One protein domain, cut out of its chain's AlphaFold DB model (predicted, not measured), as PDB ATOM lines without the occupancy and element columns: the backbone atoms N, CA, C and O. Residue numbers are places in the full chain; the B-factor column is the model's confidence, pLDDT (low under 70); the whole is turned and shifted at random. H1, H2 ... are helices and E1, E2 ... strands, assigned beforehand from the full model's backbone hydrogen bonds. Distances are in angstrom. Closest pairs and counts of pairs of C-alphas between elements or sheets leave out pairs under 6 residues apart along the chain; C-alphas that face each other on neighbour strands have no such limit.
ATOM      1  N   GLU A   2      33.069  -3.310  45.920       83.38
ATOM      2  CA  GLU A   2      33.069  -1.937  45.359       83.38
ATOM      3  C   GLU A   2      34.285  -1.648  44.463       83.38
ATOM      4  O   GLU A   2      34.127  -1.108  43.371       83.38
ATOM      5  N   VAL A   3      35.482  -2.075  44.884       84.88
ATOM      6  CA  VAL A   3      36.725  -1.933  44.103       84.88
ATOM      7  C   VAL A   3      36.630  -2.679  42.767       84.88
ATOM      8  O   VAL A   3      36.933  -2.110  41.724       84.88
ATOM      9  N   ASP A   4      36.142  -3.921  42.779       86.12
ATOM     10  CA  ASP A   4      36.000  -4.740  41.568       86.12
ATOM     11  C   ASP A   4      35.000  -4.128  40.580       86.12
ATOM     12  O   ASP A   4      35.259  -4.086  39.378       86.12
ATOM     13  N   PHE A   5      33.876  -3.603  41.087       88.19
ATOM     14  CA  PHE A   5      32.897  -2.891  40.265       88.19
ATOM     15  C   PHE A   5      33.486  -1.625  39.649       88.19
ATOM     16  O   PHE A   5      33.280  -1.377  38.462       88.19
ATOM     17  N   PHE A   6      34.245  -0.845  40.422       89.75
ATOM     18  CA  PHE A   6      34.907   0.351  39.915       89.75
ATOM     19  C   PHE A   6      35.934   0.012  38.824       89.75
ATOM     20  O   PHE A   6      35.919   0.626  37.759       89.75
ATOM     21  N   ILE A   7      36.769  -1.009  39.035       87.88
ATOM     22  CA  ILE A   7      37.731  -1.482  38.029       87.88
ATOM     23  C   ILE A   7      37.013  -1.902  36.745       87.88
ATOM     24  O   ILE A   7      37.386  -1.446  35.664       87.88
ATOM     25  N   ALA A   8      35.976  -2.734  36.860       88.31
ATOM     26  CA  ALA A   8      35.216  -3.201  35.707       88.31
ATOM     27  C   ALA A   8      34.578  -2.035  34.936       88.31
ATOM     28  O   ALA A   8      34.645  -2.011  33.710       88.31
ATOM     29  N   ALA A   9      34.015  -1.051  35.643       89.56
ATOM     30  CA  ALA A   9      33.399   0.121  35.032       89.56
ATOM     31  C   ALA A   9      34.413   1.009  34.293       89.56
ATOM     32  O   ALA A   9      34.106   1.507  33.214       89.56
ATOM     33  N   VAL A  10      35.623   1.202  34.836       89.81
ATOM     34  CA  VAL A  10      36.670   2.005  34.178       89.81
ATOM     35  C   VAL A  10      37.218   1.296  32.937       89.81
ATOM     36  O   VAL A  10      37.413   1.938  31.907       89.81
ATOM     37  N   VAL A  11      37.441  -0.020  33.011       88.75
ATOM     38  CA  VAL A  11      37.899  -0.813  31.858       88.75
ATOM     39  C   VAL A  11      36.849  -0.813  30.746       88.75
ATOM     40  O   VAL A  11      37.204  -0.621  29.588       88.75
ATOM     41  N   ASP A  12      35.566  -0.971  31.086       88.75
ATOM     42  CA  ASP A  12      34.461  -0.901  30.122       88.75
ATOM     43  C   ASP A  12      34.295   0.508  29.531       88.75
ATOM     44  O   ASP A  12      34.113   0.666  28.329       88.75
ATOM     45  N   LEU A  13      34.441   1.561  30.344       88.31
ATOM     46  CA  LEU A  13      34.365   2.948  29.875       88.31
ATOM     47  C   LEU A  13      35.396   3.248  28.773       88.31
ATOM     48  O   LEU A  13      35.096   4.001  27.845       88.31
ATOM     49  N   LEU A  14      36.594   2.676  28.896       87.00
ATOM     50  CA  LEU A  14      37.720   2.894  27.990       87.00
ATOM     51  C   LEU A  14      37.827   1.848  26.873       87.00
ATOM     52  O   LEU A  14      38.740   1.957  26.062       87.00
ATOM     53  N   SER A  15      36.945   0.849  26.818       84.69
ATOM     54  CA  SER A  15      36.942  -0.136  25.737       84.69
ATOM     55  C   SER A  15      36.364   0.449  24.439       84.69
ATOM     56  O   SER A  15      35.636   1.448  24.452       84.69
ATOM     57  N   ASP A  16      36.672  -0.194  23.308       79.88
ATOM     58  CA  ASP A  16      36.130   0.189  21.996       79.88
ATOM     59  C   ASP A  16      34.598   0.029  21.927       79.88
ATOM     60  O   ASP A  16      33.911   0.838  21.299       79.88
ATOM     61  N   GLU A  17      34.060  -0.990  22.608       83.38
ATOM     62  CA  GLU A  17      32.630  -1.319  22.663       83.38
ATOM     63  C   GLU A  17      32.147  -1.440  24.123       83.38
ATOM     64  O   GLU A  17      32.033  -2.542  24.667       83.38
ATOM     65  N   PRO A  18      31.864  -0.307  24.783       84.00
ATOM     66  CA  PRO A  18      31.368  -0.280  26.156       84.00
ATOM     67  C   PRO A  18      29.971  -0.885  26.256       84.00
ATOM     68  O   PRO A  18      29.071  -0.504  25.500       84.00
ATOM     69  N   ALA A  19      29.767  -1.783  27.215       85.12
ATOM     70  CA  ALA A  19      28.501  -2.488  27.392       85.12
ATOM     71  C   ALA A  19      27.704  -2.009  28.615       85.12
ATOM     72  O   ALA A  19      26.497  -2.258  28.695       85.12
ATOM     73  N   GLN A  20      28.346  -1.351  29.586       85.50
ATOM     74  CA  GLN A  20      27.673  -0.933  30.811       85.50
ATOM     75  C   GLN A  20      26.898   0.380  30.629       85.50
ATOM     76  O   GLN A  20      27.306   1.270  29.880       85.50
ATOM     77  N   PRO A  21      25.774   0.560  31.350       83.06
ATOM     78  CA  PRO A  21      25.103   1.848  31.392       83.06
ATOM     79  C   PRO A  21      26.002   2.871  32.099       83.06
ATOM     80  O   PRO A  21      26.332   2.725  33.275       83.06
ATOM     81  N   HIS A  22      26.376   3.933  31.387       80.12
ATOM     82  CA  HIS A  22      27.194   5.010  31.937       80.12
ATOM     83  C   HIS A  22      26.344   6.215  32.337       80.12
ATOM     84  O   HIS A  22      25.353   6.553  31.688       80.12
ATOM     85  N   ALA A  23      26.764   6.901  33.399       84.19
ATOM     86  CA  ALA A  23      26.127   8.139  33.821       84.19
ATOM     87  C   ALA A  23      26.314   9.255  32.767       84.19
ATOM     88  O   ALA A  23      27.370   9.316  32.133       84.19
ATOM     89  N   PRO A  24      25.352  10.188  32.609       83.12
ATOM     90  CA  PRO A  24      25.412  11.224  31.572       83.12
ATOM     91  C   PRO A  24      26.679  12.091  31.602       83.12
ATOM     92  O   PRO A  24      27.199  12.448  30.550       83.12
ATOM     93  N   HIS A  25      27.221  12.380  32.789       81.38
ATOM     94  CA  HIS A  25      28.446  13.176  32.938       81.38
ATOM     95  C   HIS A  25      29.696  12.489  32.354       81.38
ATOM     96  O   HIS A  25      30.669  13.157  32.023       81.38
ATOM     97  N   LEU A  26      29.678  11.162  32.165       85.38
ATOM     98  CA  LEU A  26      30.772  10.435  31.510       85.38
ATOM     99  C   LEU A  26      30.781  10.626  29.984       85.38
ATOM    100  O   LEU A  26      31.789  10.332  29.340       85.38
ATOM    101  N   ALA A  27      29.701  11.143  29.388       82.81
ATOM    102  CA  ALA A  27      29.674  11.472  27.964       82.81
ATOM    103  C   ALA A  27      30.665  12.600  27.624       82.81
ATOM    104  O   ALA A  27      31.366  12.523  26.614       82.81
ATOM    105  N   GLU A  28      30.782  13.603  28.501       84.75
ATOM    106  CA  GLU A  28      31.773  14.676  28.364       84.75
ATOM    107  C   GLU A  28      33.198  14.122  28.439       84.75
ATOM    108  O   GLU A  28      34.031  14.449  27.590       84.75
ATOM    109  N   PHE A  29      33.458  13.212  29.384       86.69
ATOM    110  CA  PHE A  29      34.752  12.538  29.498       86.69
ATOM    111  C   PHE A  29      35.115  11.778  28.216       86.69
ATOM    112  O   PHE A  29      36.226  11.929  27.716       86.69
ATOM    113  N   ARG A  30      34.183  11.014  27.627       83.38
ATOM    114  CA  ARG A  30      34.413  10.313  26.348       83.38
ATOM    115  C   ARG A  30      34.714  11.277  25.206       83.38
ATOM    116  O   ARG A  30      35.598  11.007  24.398       83.38
ATOM    117  N   SER A  31      33.999  12.400  25.139       86.44
ATOM    118  CA  SER A  31      34.251  13.434  24.130       86.44
ATOM    119  C   SER A  31      35.649  14.040  24.287       86.44
ATOM    120  O   SER A  31      36.374  14.186  23.301       86.44
ATOM    121  N   MET A  32      36.053  14.351  25.522       87.88
ATOM    122  CA  MET A  32      37.402  14.823  25.839       87.88
ATOM    123  C   MET A  32      38.455  13.775  25.458       87.88
ATOM    124  O   MET A  32      39.402  14.102  24.749       87.88
ATOM    125  N   PHE A  33      38.264  12.519  25.865       86.62
ATOM    126  CA  PHE A  33      39.171  11.414  25.564       86.62
ATOM    127  C   PHE A  33      39.345  11.242  24.053       86.62
ATOM    128  O   PHE A  33      40.464  11.291  23.556       86.62
ATOM    129  N   LYS A  34      38.249  11.180  23.288       86.50
ATOM    130  CA  LYS A  34      38.300  11.125  21.820       86.50
ATOM    131  C   LYS A  34      39.067  12.306  21.221       86.50
ATOM    132  O   LYS A  34      39.928  12.105  20.374       86.50
ATOM    133  N   THR A  35      38.820  13.522  21.709       90.50
ATOM    134  CA  THR A  35      39.523  14.728  21.240       90.50
ATOM    135  C   THR A  35      41.036  14.641  21.471       90.50
ATOM    136  O   THR A  35      41.809  15.089  20.623       90.50
ATOM    137  N   VAL A  36      41.472  14.055  22.592       89.00
ATOM    138  CA  VAL A  36      42.895  13.817  22.889       89.00
ATOM    139  C   VAL A  36      43.509  12.871  21.849       89.00
ATOM    140  O   VAL A  36      44.552  13.199  21.283       89.00
ATOM    141  N   PHE A  37      42.842  11.760  21.523       85.88
ATOM    142  CA  PHE A  37      43.316  10.799  20.512       85.88
ATOM    143  C   PHE A  37      43.274  11.340  19.081       85.88
ATOM    144  O   PHE A  37      44.215  11.121  18.321       85.88
ATOM    145  N   ASP A  38      42.257  12.126  18.727       89.25
ATOM    146  CA  ASP A  38      42.191  12.803  17.425       89.25
ATOM    147  C   ASP A  38      43.368  13.789  17.236       89.25
ATOM    148  O   ASP A  38      43.734  14.134  16.112       89.25
ATOM    149  N   ASN A  39      43.999  14.226  18.335       91.06
ATOM    150  CA  ASN A  39      45.128  15.157  18.357       91.06
ATOM    151  C   ASN A  39      46.432  14.525  18.880       91.06
ATOM    152  O   ASN A  39      47.325  15.249  19.329       91.06
ATOM    153  N   ILE A  40      46.583  13.200  18.789       88.00
ATOM    154  CA  ILE A  40      47.694  12.446  19.396       88.00
ATOM    155  C   ILE A  40      49.089  12.956  18.998       88.00
ATOM    156  O   ILE A  40      50.003  12.998  19.817       88.00
ATOM    157  N   GLY A  41      49.238  13.468  17.770       87.25
ATOM    158  CA  GLY A  41      50.488  14.059  17.273       87.25
ATOM    159  C   GLY A  41      50.943  15.332  18.003       87.25
ATOM    160  O   GLY A  41      52.052  15.804  17.765       87.25
ATOM    161  N   ARG A  42      50.109  15.904  18.881       89.38
ATOM    162  CA  ARG A  42      50.437  17.062  19.731       89.38
ATOM    163  C   ARG A  42      50.823  16.669  21.160       89.38
ATOM    164  O   ARG A  42      51.172  17.545  21.947       89.38
ATOM    165  N   ILE A  43      50.752  15.383  21.508       87.62
ATOM    166  CA  ILE A  43      51.005  14.884  22.862       87.62
ATOM    167  C   ILE A  43      52.489  14.546  23.021       87.62
ATOM    168  O   ILE A  43      53.089  13.832  22.216       87.62
ATOM    169  N   LYS A  44      53.096  15.056  24.096       81.12
ATOM    170  CA  LYS A  44      54.464  14.701  24.483       81.12
ATOM    171  C   LYS A  44      54.532  13.195  24.774       81.12
ATOM    172  O   LYS A  44      53.670  12.683  25.468       81.12
ATOM    173  N   ASN A  45      55.556  12.504  24.267       82.56
ATOM    174  CA  ASN A  45      55.735  11.040  24.355       82.56
ATOM    175  C   ASN A  45      54.766  10.195  23.500       82.56
ATOM    176  O   ASN A  45      54.804   8.971  23.575       82.56
ATOM    177  N   GLY A  46      53.943  10.817  22.650       84.88
ATOM    178  CA  GLY A  46      53.132  10.127  21.641       84.88
ATOM    179  C   GLY A  46      51.830   9.496  22.143       84.88
ATOM    180  O   GLY A  46      50.916   9.357  21.346       84.88
ATOM    181  N   LEU A  47      51.697   9.166  23.429       88.50
ATOM    182  CA  LEU A  47      50.442   8.731  24.057       88.50
ATOM    183  C   LEU A  47      50.207   9.534  25.347       88.50
ATOM    184  O   LEU A  47      51.181   9.968  25.965       88.50
ATOM    185  N   PRO A  48      48.945   9.758  25.761       89.31
ATOM    186  CA  PRO A  48      48.652  10.383  27.049       89.31
ATOM    187  C   PRO A  48      49.036   9.461  28.216       89.31
ATOM    188  O   PRO A  48      49.120   8.247  28.051       89.31
ATOM    189  N   ASP A  49      49.216  10.024  29.408       90.38
ATOM    190  CA  ASP A  49      49.290   9.233  30.640       90.38
ATOM    191  C   ASP A  49      47.868   9.014  31.195       90.38
ATOM    192  O   ASP A  49      47.040   9.930  31.191       90.38
ATOM    193  N   LEU A  50      47.573   7.803  31.672       89.62
ATOM    194  CA  LEU A  50      46.285   7.419  32.248       89.62
ATOM    195  C   LEU A  50      46.435   7.152  33.747       89.62
ATOM    196  O   LEU A  50      46.946   6.114  34.166       89.62
ATOM    197  N   HIS A  51      45.933   8.071  34.568       91.25
ATOM    198  CA  HIS A  51      45.896   7.911  36.020       91.25
ATOM    199  C   HIS A  51      44.455   7.722  36.499       91.25
ATOM    200  O   HIS A  51      43.608   8.592  36.297       91.25
ATOM    201  N   VAL A  52      44.184   6.592  37.151       91.06
ATOM    202  CA  VAL A  52      42.867   6.245  37.700       91.06
ATOM    203  C   VAL A  52      42.942   6.271  39.219       91.06
ATOM    204  O   VAL A  52      43.783   5.595  39.802       91.06
ATOM    205  N   TYR A  53      42.054   7.026  39.860       91.06
ATOM    206  CA  TYR A  53      42.030   7.186  41.313       91.06
ATOM    207  C   TYR A  53      40.762   6.558  41.889       91.06
ATOM    208  O   TYR A  53      39.656   6.977  41.550       91.06
ATOM    209  N   PHE A  54      40.915   5.583  42.784       91.44
ATOM    210  CA  PHE A  54      39.827   5.114  43.643       91.44
ATOM    211  C   PHE A  54      39.963   5.787  45.005       91.44
ATOM    212  O   PHE A  54      40.906   5.491  45.737       91.44
ATOM    213  N   LEU A  55      39.049   6.701  45.331       91.44
ATOM    214  CA  LEU A  55      39.109   7.497  46.556       91.44
ATOM    215  C   LEU A  55      38.095   6.997  47.591       91.44
ATOM    216  O   LEU A  55      36.909   6.877  47.292       91.44
ATOM    217  N   THR A  56      38.546   6.750  48.821       90.44
ATOM    218  CA  THR A  56      37.691   6.357  49.947       90.44
ATOM    219  C   THR A  56      38.108   7.047  51.242       90.44
ATOM    220  O   THR A  56      39.290   7.219  51.525       90.44
ATOM    221  N   ALA A  57      37.126   7.401  52.074       88.75
ATOM    222  CA  ALA A  57      37.365   7.929  53.419       88.75
ATOM    223  C   ALA A  57      37.797   6.844  54.428       88.75
ATOM    224  O   ALA A  57      38.051   7.149  55.595       88.75
ATOM    225  N   ALA A  58      37.854   5.577  54.006       86.69
ATOM    226  CA  ALA A  58      38.359   4.488  54.829       86.69
ATOM    227  C   ALA A  58      39.885   4.598  55.040       86.69
ATOM    228  O   ALA A  58      40.589   5.122  54.168       86.69
ATOM    229  N   PRO A  59      40.415   4.078  56.164       83.81
ATOM    230  CA  PRO A  59      41.855   3.905  56.352       83.81
ATOM    231  C   PRO A  59      42.483   3.042  55.250       83.81
ATOM    232  O   PRO A  59      41.781   2.267  54.589       83.81
ATOM    233  N   ASP A  60      43.799   3.166  55.072       83.75
ATOM    234  CA  ASP A  60      44.548   2.246  54.208       83.75
ATOM    235  C   ASP A  60      44.481   0.815  54.754       83.75
ATOM    236  O   ASP A  60      44.260   0.576  55.944       83.75
ATOM    237  N   THR A  61      44.612  -0.138  53.842       80.62
ATOM    238  CA  THR A  61      44.464  -1.558  54.103       80.62
ATOM    239  C   THR A  61      45.515  -2.363  53.354       80.62
ATOM    240  O   THR A  61      45.716  -2.213  52.145       80.62
ATOM    241  N   ASP A  62      46.136  -3.288  54.083       83.81
ATOM    242  CA  ASP A  62      47.071  -4.275  53.541       83.81
ATOM    243  C   ASP A  62      46.363  -5.543  53.038       83.81
ATOM    244  O   ASP A  62      47.018  -6.533  52.716       83.81
ATOM    245  N   ALA A  63      45.024  -5.532  52.965       87.44
ATOM    246  CA  ALA A  63      44.231  -6.673  52.520       87.44
ATOM    247  C   ALA A  63      44.708  -7.182  51.140       87.44
ATOM    248  O   ALA A  63      44.608  -6.442  50.148       87.44
ATOM    249  N   PRO A  64      45.207  -8.434  51.047       89.62
ATOM    250  CA  PRO A  64      45.765  -8.980  49.812       89.62
ATOM    251  C   PRO A  64      44.784  -8.945  48.643       89.62
ATOM    252  O   PRO A  64      45.184  -8.681  47.514       89.62
ATOM    253  N   GLU A  65      43.498  -9.167  48.907       89.50
ATOM    254  CA  GLU A  65      42.440  -9.200  47.898       89.50
ATOM    255  C   GLU A  65      42.231  -7.824  47.264       89.50
ATOM    256  O   GLU A  65      42.071  -7.716  46.050       89.50
ATOM    257  N   ILE A  66      42.280  -6.765  48.077       87.00
ATOM    258  CA  ILE A  66      42.138  -5.385  47.608       87.00
ATOM    259  C   ILE A  66      43.355  -5.015  46.763       87.00
ATOM    260  O   ILE A  66      43.202  -4.574  45.625       87.00
ATOM    261  N   ASN A  67      44.561  -5.260  47.277       88.50
ATOM    262  CA  ASN A  67      45.798  -4.965  46.554       88.50
ATOM    263  C   ASN A  67      45.886  -5.749  45.229       88.50
ATOM    264  O   ASN A  67      46.259  -5.182  44.200       88.50
ATOM    265  N   ALA A  68      45.464  -7.018  45.219       89.62
ATOM    266  CA  ALA A  68      45.391  -7.828  44.008       89.62
ATOM    267  C   ALA A  68      44.390  -7.263  42.989       89.62
ATOM    268  O   ALA A  68      44.717  -7.193  41.804       89.62
ATOM    269  N   ALA A  69      43.207  -6.816  43.428       89.31
ATOM    270  CA  ALA A  69      42.223  -6.190  42.547       89.31
ATOM    271  C   ALA A  69      42.811  -4.955  41.841       89.31
ATOM    272  O   ALA A  69      42.742  -4.862  40.616       89.31
ATOM    273  N   PHE A  70      43.486  -4.065  42.577       88.44
ATOM    274  CA  PHE A  70      44.163  -2.898  41.998       88.44
ATOM    275  C   PHE A  70      45.217  -3.285  40.949       88.44
ATOM    276  O   PHE A  70      45.214  -2.734  39.847       88.44
ATOM    277  N   SER A  71      46.061  -4.284  41.234       89.69
ATOM    278  CA  SER A  71      47.047  -4.783  40.264       89.69
ATOM    279  C   SER A  71      46.398  -5.400  39.019       89.69
ATOM    280  O   SER A  71      46.896  -5.230  37.906       89.69
ATOM    281  N   ILE A  72      45.280  -6.115  39.175       90.69
ATOM    282  CA  ILE A  72      44.513  -6.666  38.048       90.69
ATOM    283  C   ILE A  72      43.942  -5.529  37.195       90.69
ATOM    284  O   ILE A  72      44.058  -5.573  35.968       90.69
ATOM    285  N   GLY A  73      43.367  -4.501  37.823       89.31
ATOM    286  CA  GLY A  73      42.836  -3.324  37.139       89.31
ATOM    287  C   GLY A  73      43.902  -2.572  36.347       89.31
ATOM    288  O   GLY A  73      43.723  -2.327  35.155       89.31
ATOM    289  N   GLU A  74      45.050  -2.290  36.963       90.88
ATOM    290  CA  GLU A  74      46.179  -1.628  36.302       90.88
ATOM    291  C   GLU A  74      46.684  -2.428  35.091       90.88
ATOM    292  O   GLU A  74      46.856  -1.877  34.003       90.88
ATOM    293  N   ASN A  75      46.848  -3.746  35.240       91.25
ATOM    294  CA  ASN A  75      47.254  -4.622  34.139       91.25
ATOM    295  C   ASN A  75      46.212  -4.679  33.016       91.25
ATOM    296  O   ASN A  75      46.575  -4.798  31.847       91.25
ATOM    297  N   SER A  76      44.925  -4.602  33.355       90.50
ATOM    298  CA  SER A  76      43.838  -4.607  32.372       90.50
ATOM    299  C   SER A  76      43.834  -3.315  31.559       90.50
ATOM    300  O   SER A  76      43.740  -3.372  30.337       90.50
ATOM    301  N   LEU A  77      44.054  -2.169  32.208       88.56
ATOM    302  CA  LEU A  77      44.194  -0.875  31.536       88.56
ATOM    303  C   LEU A  77      45.465  -0.786  30.685       88.56
ATOM    304  O   LEU A  77      45.411  -0.291  29.563       88.56
ATOM    305  N   LYS A  78      46.600  -1.318  31.160       90.50
ATOM    306  CA  LYS A  78      47.844  -1.385  30.369       90.50
ATOM    307  C   LYS A  78      47.667  -2.180  29.074       90.50
ATOM    308  O   LYS A  78      48.209  -1.793  28.045       90.50
ATOM    309  N   LYS A  79      46.879  -3.262  29.102       90.19
ATOM    310  CA  LYS A  79      46.594  -4.085  27.914       90.19
ATOM    311  C   LYS A  79      45.781  -3.364  26.839       90.19
ATOM    312  O   LYS A  79      45.858  -3.779  25.689       90.19
ATOM    313  N   LEU A  80      45.040  -2.310  27.188       86.75
ATOM    314  CA  LEU A  80      44.294  -1.515  26.210       86.75
ATOM    315  C   LEU A  80      45.220  -0.709  25.280       86.75
ATOM    316  O   LEU A  80      44.823  -0.355  24.180       86.75
ATOM    317  N   GLY A  81      46.462  -0.426  25.699       86.06
ATOM    318  CA  GLY A  81      47.463   0.226  24.844       86.06
ATOM    319  C   GLY A  81      47.218   1.714  24.564       86.06
ATOM    320  O   GLY A  81      47.871   2.288  23.698       86.06
ATOM    321  N   TYR A  82      46.303   2.352  25.296       83.75
ATOM    322  CA  TYR A  82      45.930   3.757  25.100       83.75
ATOM    323  C   TYR A  82      46.842   4.766  25.818       83.75
ATOM    324  O   TYR A  82      46.654   5.967  25.658       83.75
ATOM    325  N   ALA A  83      47.815   4.331  26.617       86.81
ATOM    326  CA  ALA A  83      48.596   5.244  27.446       86.81
ATOM    327  C   ALA A  83      50.101   4.967  27.406       86.81
ATOM    328  O   ALA A  83      50.529   3.824  27.250       86.81
ATOM    329  N   HIS A  84      50.887   6.034  27.553       89.25
ATOM    330  CA  HIS A  84      52.338   5.970  27.728       89.25
ATOM    331  C   HIS A  84      52.685   5.462  29.137       89.25
ATOM    332  O   HIS A  84      53.438   4.500  29.273       89.25
ATOM    333  N   ASP A  85      52.092   6.069  30.168       89.62
ATOM    334  CA  ASP A  85      52.116   5.583  31.548       89.62
ATOM    335  C   ASP A  85      50.689   5.300  32.032       89.62
ATOM    336  O   ASP A  85      49.768   6.072  31.770       89.62
ATOM    337  N   THR A  86      50.506   4.201  32.761       89.94
ATOM    338  CA  THR A  86      49.216   3.833  33.358       89.94
ATOM    339  C   THR A  86      49.420   3.588  34.834       89.94
ATOM    340  O   THR A  86      50.143   2.663  35.208       89.94
ATOM    341  N   ARG A  87      48.722   4.362  35.668       87.62
ATOM    342  CA  ARG A  87      48.756   4.214  37.125       87.62
ATOM    343  C   ARG A  87      47.363   4.064  37.686       87.62
ATOM    344  O   ARG A  87      46.462   4.837  37.366       87.62
ATOM    345  N   TYR A  88      47.222   3.101  38.584       86.81
ATOM    346  CA  TYR A  88      46.027   2.944  39.387       86.81
ATOM    347  C   TYR A  88      46.358   3.298  40.832       86.81
ATOM    348  O   TYR A  88      47.183   2.653  41.472       86.81
ATOM    349  N   VAL A  89      45.730   4.349  41.341       86.50
ATOM    350  CA  VAL A  89      46.020   4.914  42.654       86.50
ATOM    351  C   VAL A  89      44.879   4.579  43.604       86.50
ATOM    352  O   VAL A  89      43.733   4.988  43.393       86.50
ATOM    353  N   LYS A  90      45.199   3.845  44.672       88.19
ATOM    354  CA  LYS A  90      44.310   3.672  45.823       88.19
ATOM    355  C   LYS A  90      44.476   4.867  46.767       88.19
ATOM    356  O   LYS A  90      45.499   5.018  47.424       88.19
ATOM    357  N   GLY A  91      43.493   5.760  46.786       87.25
ATOM    358  CA  GLY A  91      43.492   6.941  47.641       87.25
ATOM    359  C   GLY A  91      42.630   6.722  48.875       87.25
ATOM    360  O   GLY A  91      41.409   6.834  48.818       87.25
ATOM    361  N   HIS A  92      43.265   6.410  49.997       90.06
ATOM    362  CA  HIS A  92      42.594   6.279  51.290       90.06
ATOM    363  C   HIS A  92      42.460   7.633  51.998       90.06
ATOM    364  O   HIS A  92      42.873   8.668  51.469       90.06
ATOM    365  N   ARG A  93      41.916   7.619  53.220       88.31
ATOM    366  CA  ARG A  93      41.721   8.805  54.068       88.31
ATOM    367  C   ARG A  93      42.925   9.752  54.076       88.31
ATOM    368  O   ARG A  93      42.758  10.935  53.797       88.31
ATOM    369  N   ASP A  94      44.108   9.227  54.385       84.19
ATOM    370  CA  ASP A  94      45.317  10.036  54.558       84.19
ATOM    371  C   ASP A  94      45.782  10.616  53.202       84.19
ATOM    372  O   ASP A  94      46.066  11.802  53.117       84.19
ATOM    373  N   PHE A  95      45.683   9.852  52.105       86.06
ATOM    374  CA  PHE A  95      45.985  10.344  50.751       86.06
ATOM    375  C   PHE A  95      45.059  11.491  50.313       86.06
ATOM    376  O   PHE A  95      45.505  12.481  49.739       86.06
ATOM    377  N   ILE A  96      43.754  11.374  50.583       88.69
ATOM    378  CA  ILE A  96      42.790  12.447  50.290       88.69
ATOM    379  C   ILE A  96      43.112  13.686  51.128       88.69
ATOM    380  O   ILE A  96      43.003  14.808  50.634       88.69
ATOM    381  N   HIS A  97      43.501  13.487  52.388       82.12
ATOM    382  CA  HIS A  97      43.888  14.579  53.267       82.12
ATOM    383  C   HIS A  97      45.134  15.308  52.750       82.12
ATOM    384  O   HIS A  97      45.113  16.533  52.662       82.12
ATOM    385  N   ASP A  98      46.158  14.573  52.320       80.56
ATOM    386  CA  ASP A  98      47.375  15.141  51.735       80.56
ATOM    387  C   ASP A  98      47.065  15.925  50.454       80.56
ATOM    388  O   ASP A  98      47.522  17.059  50.286       80.56
ATOM    389  N   LEU A  99      46.208  15.381  49.579       82.31
ATOM    390  CA  LEU A  99      45.737  16.103  48.397       82.31
ATOM    391  C   LEU A  99      45.000  17.390  48.770       82.31
ATOM    392  O   LEU A  99      45.238  18.423  48.149       82.31
ATOM    393  N   TRP A 100      44.138  17.352  49.788       82.19
ATOM    394  CA  TRP A 100      43.416  18.531  50.262       82.19
ATOM    395  C   TRP A 100      44.358  19.598  50.829       82.19
ATOM    396  O   TRP A 100      44.207  20.771  50.497       82.19
ATOM    397  N   LEU A 101      45.364  19.203  51.616       73.00
ATOM    398  CA  LEU A 101      46.397  20.117  52.112       73.00
ATOM    399  C   LEU A 101      47.210  20.730  50.962       73.00
ATOM    400  O   LEU A 101      47.545  21.911  51.012       73.00
ATOM    401  N   SER A 102      47.478  19.951  49.910       70.44
ATOM    402  CA  SER A 102      48.208  20.406  48.719       70.44
ATOM    403  C   SER A 102      47.371  21.241  47.741       70.44
ATOM    404  O   SER A 102      47.928  21.877  46.845       70.44
ATOM    405  N   ALA A 103      46.041  21.253  47.889       76.81
ATOM    406  CA  ALA A 103      45.132  21.896  46.941       76.81
ATOM    407  C   ALA A 103      45.269  23.427  46.916       76.81
ATOM    408  O   ALA A 103      44.999  24.039  45.883       76.81
TER     409      ALA A 103
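Overview. This is residues 2 to 103 of the 468 residues of an uncharacterized protein of Agrobacterium radiobacter DSM 30147 (UniProt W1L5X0). Two parallel strands, E1 and E2, have H1 and H3 side by side over one face; H2 and H4 lie towards opposite ends. The 102 printed residues, mostly helix, include H1, H2, E1, H3, E2, H4 in order. The whole is only just compact: radius of gyration of the C-alphas 14.9 A, spans 40, 33, 26 A.

Arrangement. H1, residues 2 to 13, touches H3, residues 64 to 79, the same way, at a shallow tilt of 4 degrees, C-alphas 7 and 73 closest at 5.5 A. E1, residues 50 to 55, H3 and E2, residues 86 to 91, form a parallel strand-helix-strand unit; N 52 and O 87, 2.9 A apart, are within hydrogen-bond range. H2, residues 25 to 38, has 9 of 10 O i to N i+4 pairs within range; H1, H3 and H4, residues 93 to 102, every one.

Along the chain. H1 begins at C-alpha 2, (33.069, -1.937, 45.359).

Size, cuts and confidence. Both links of H2 are long; the printed part has no cut, no pLDDT under 70.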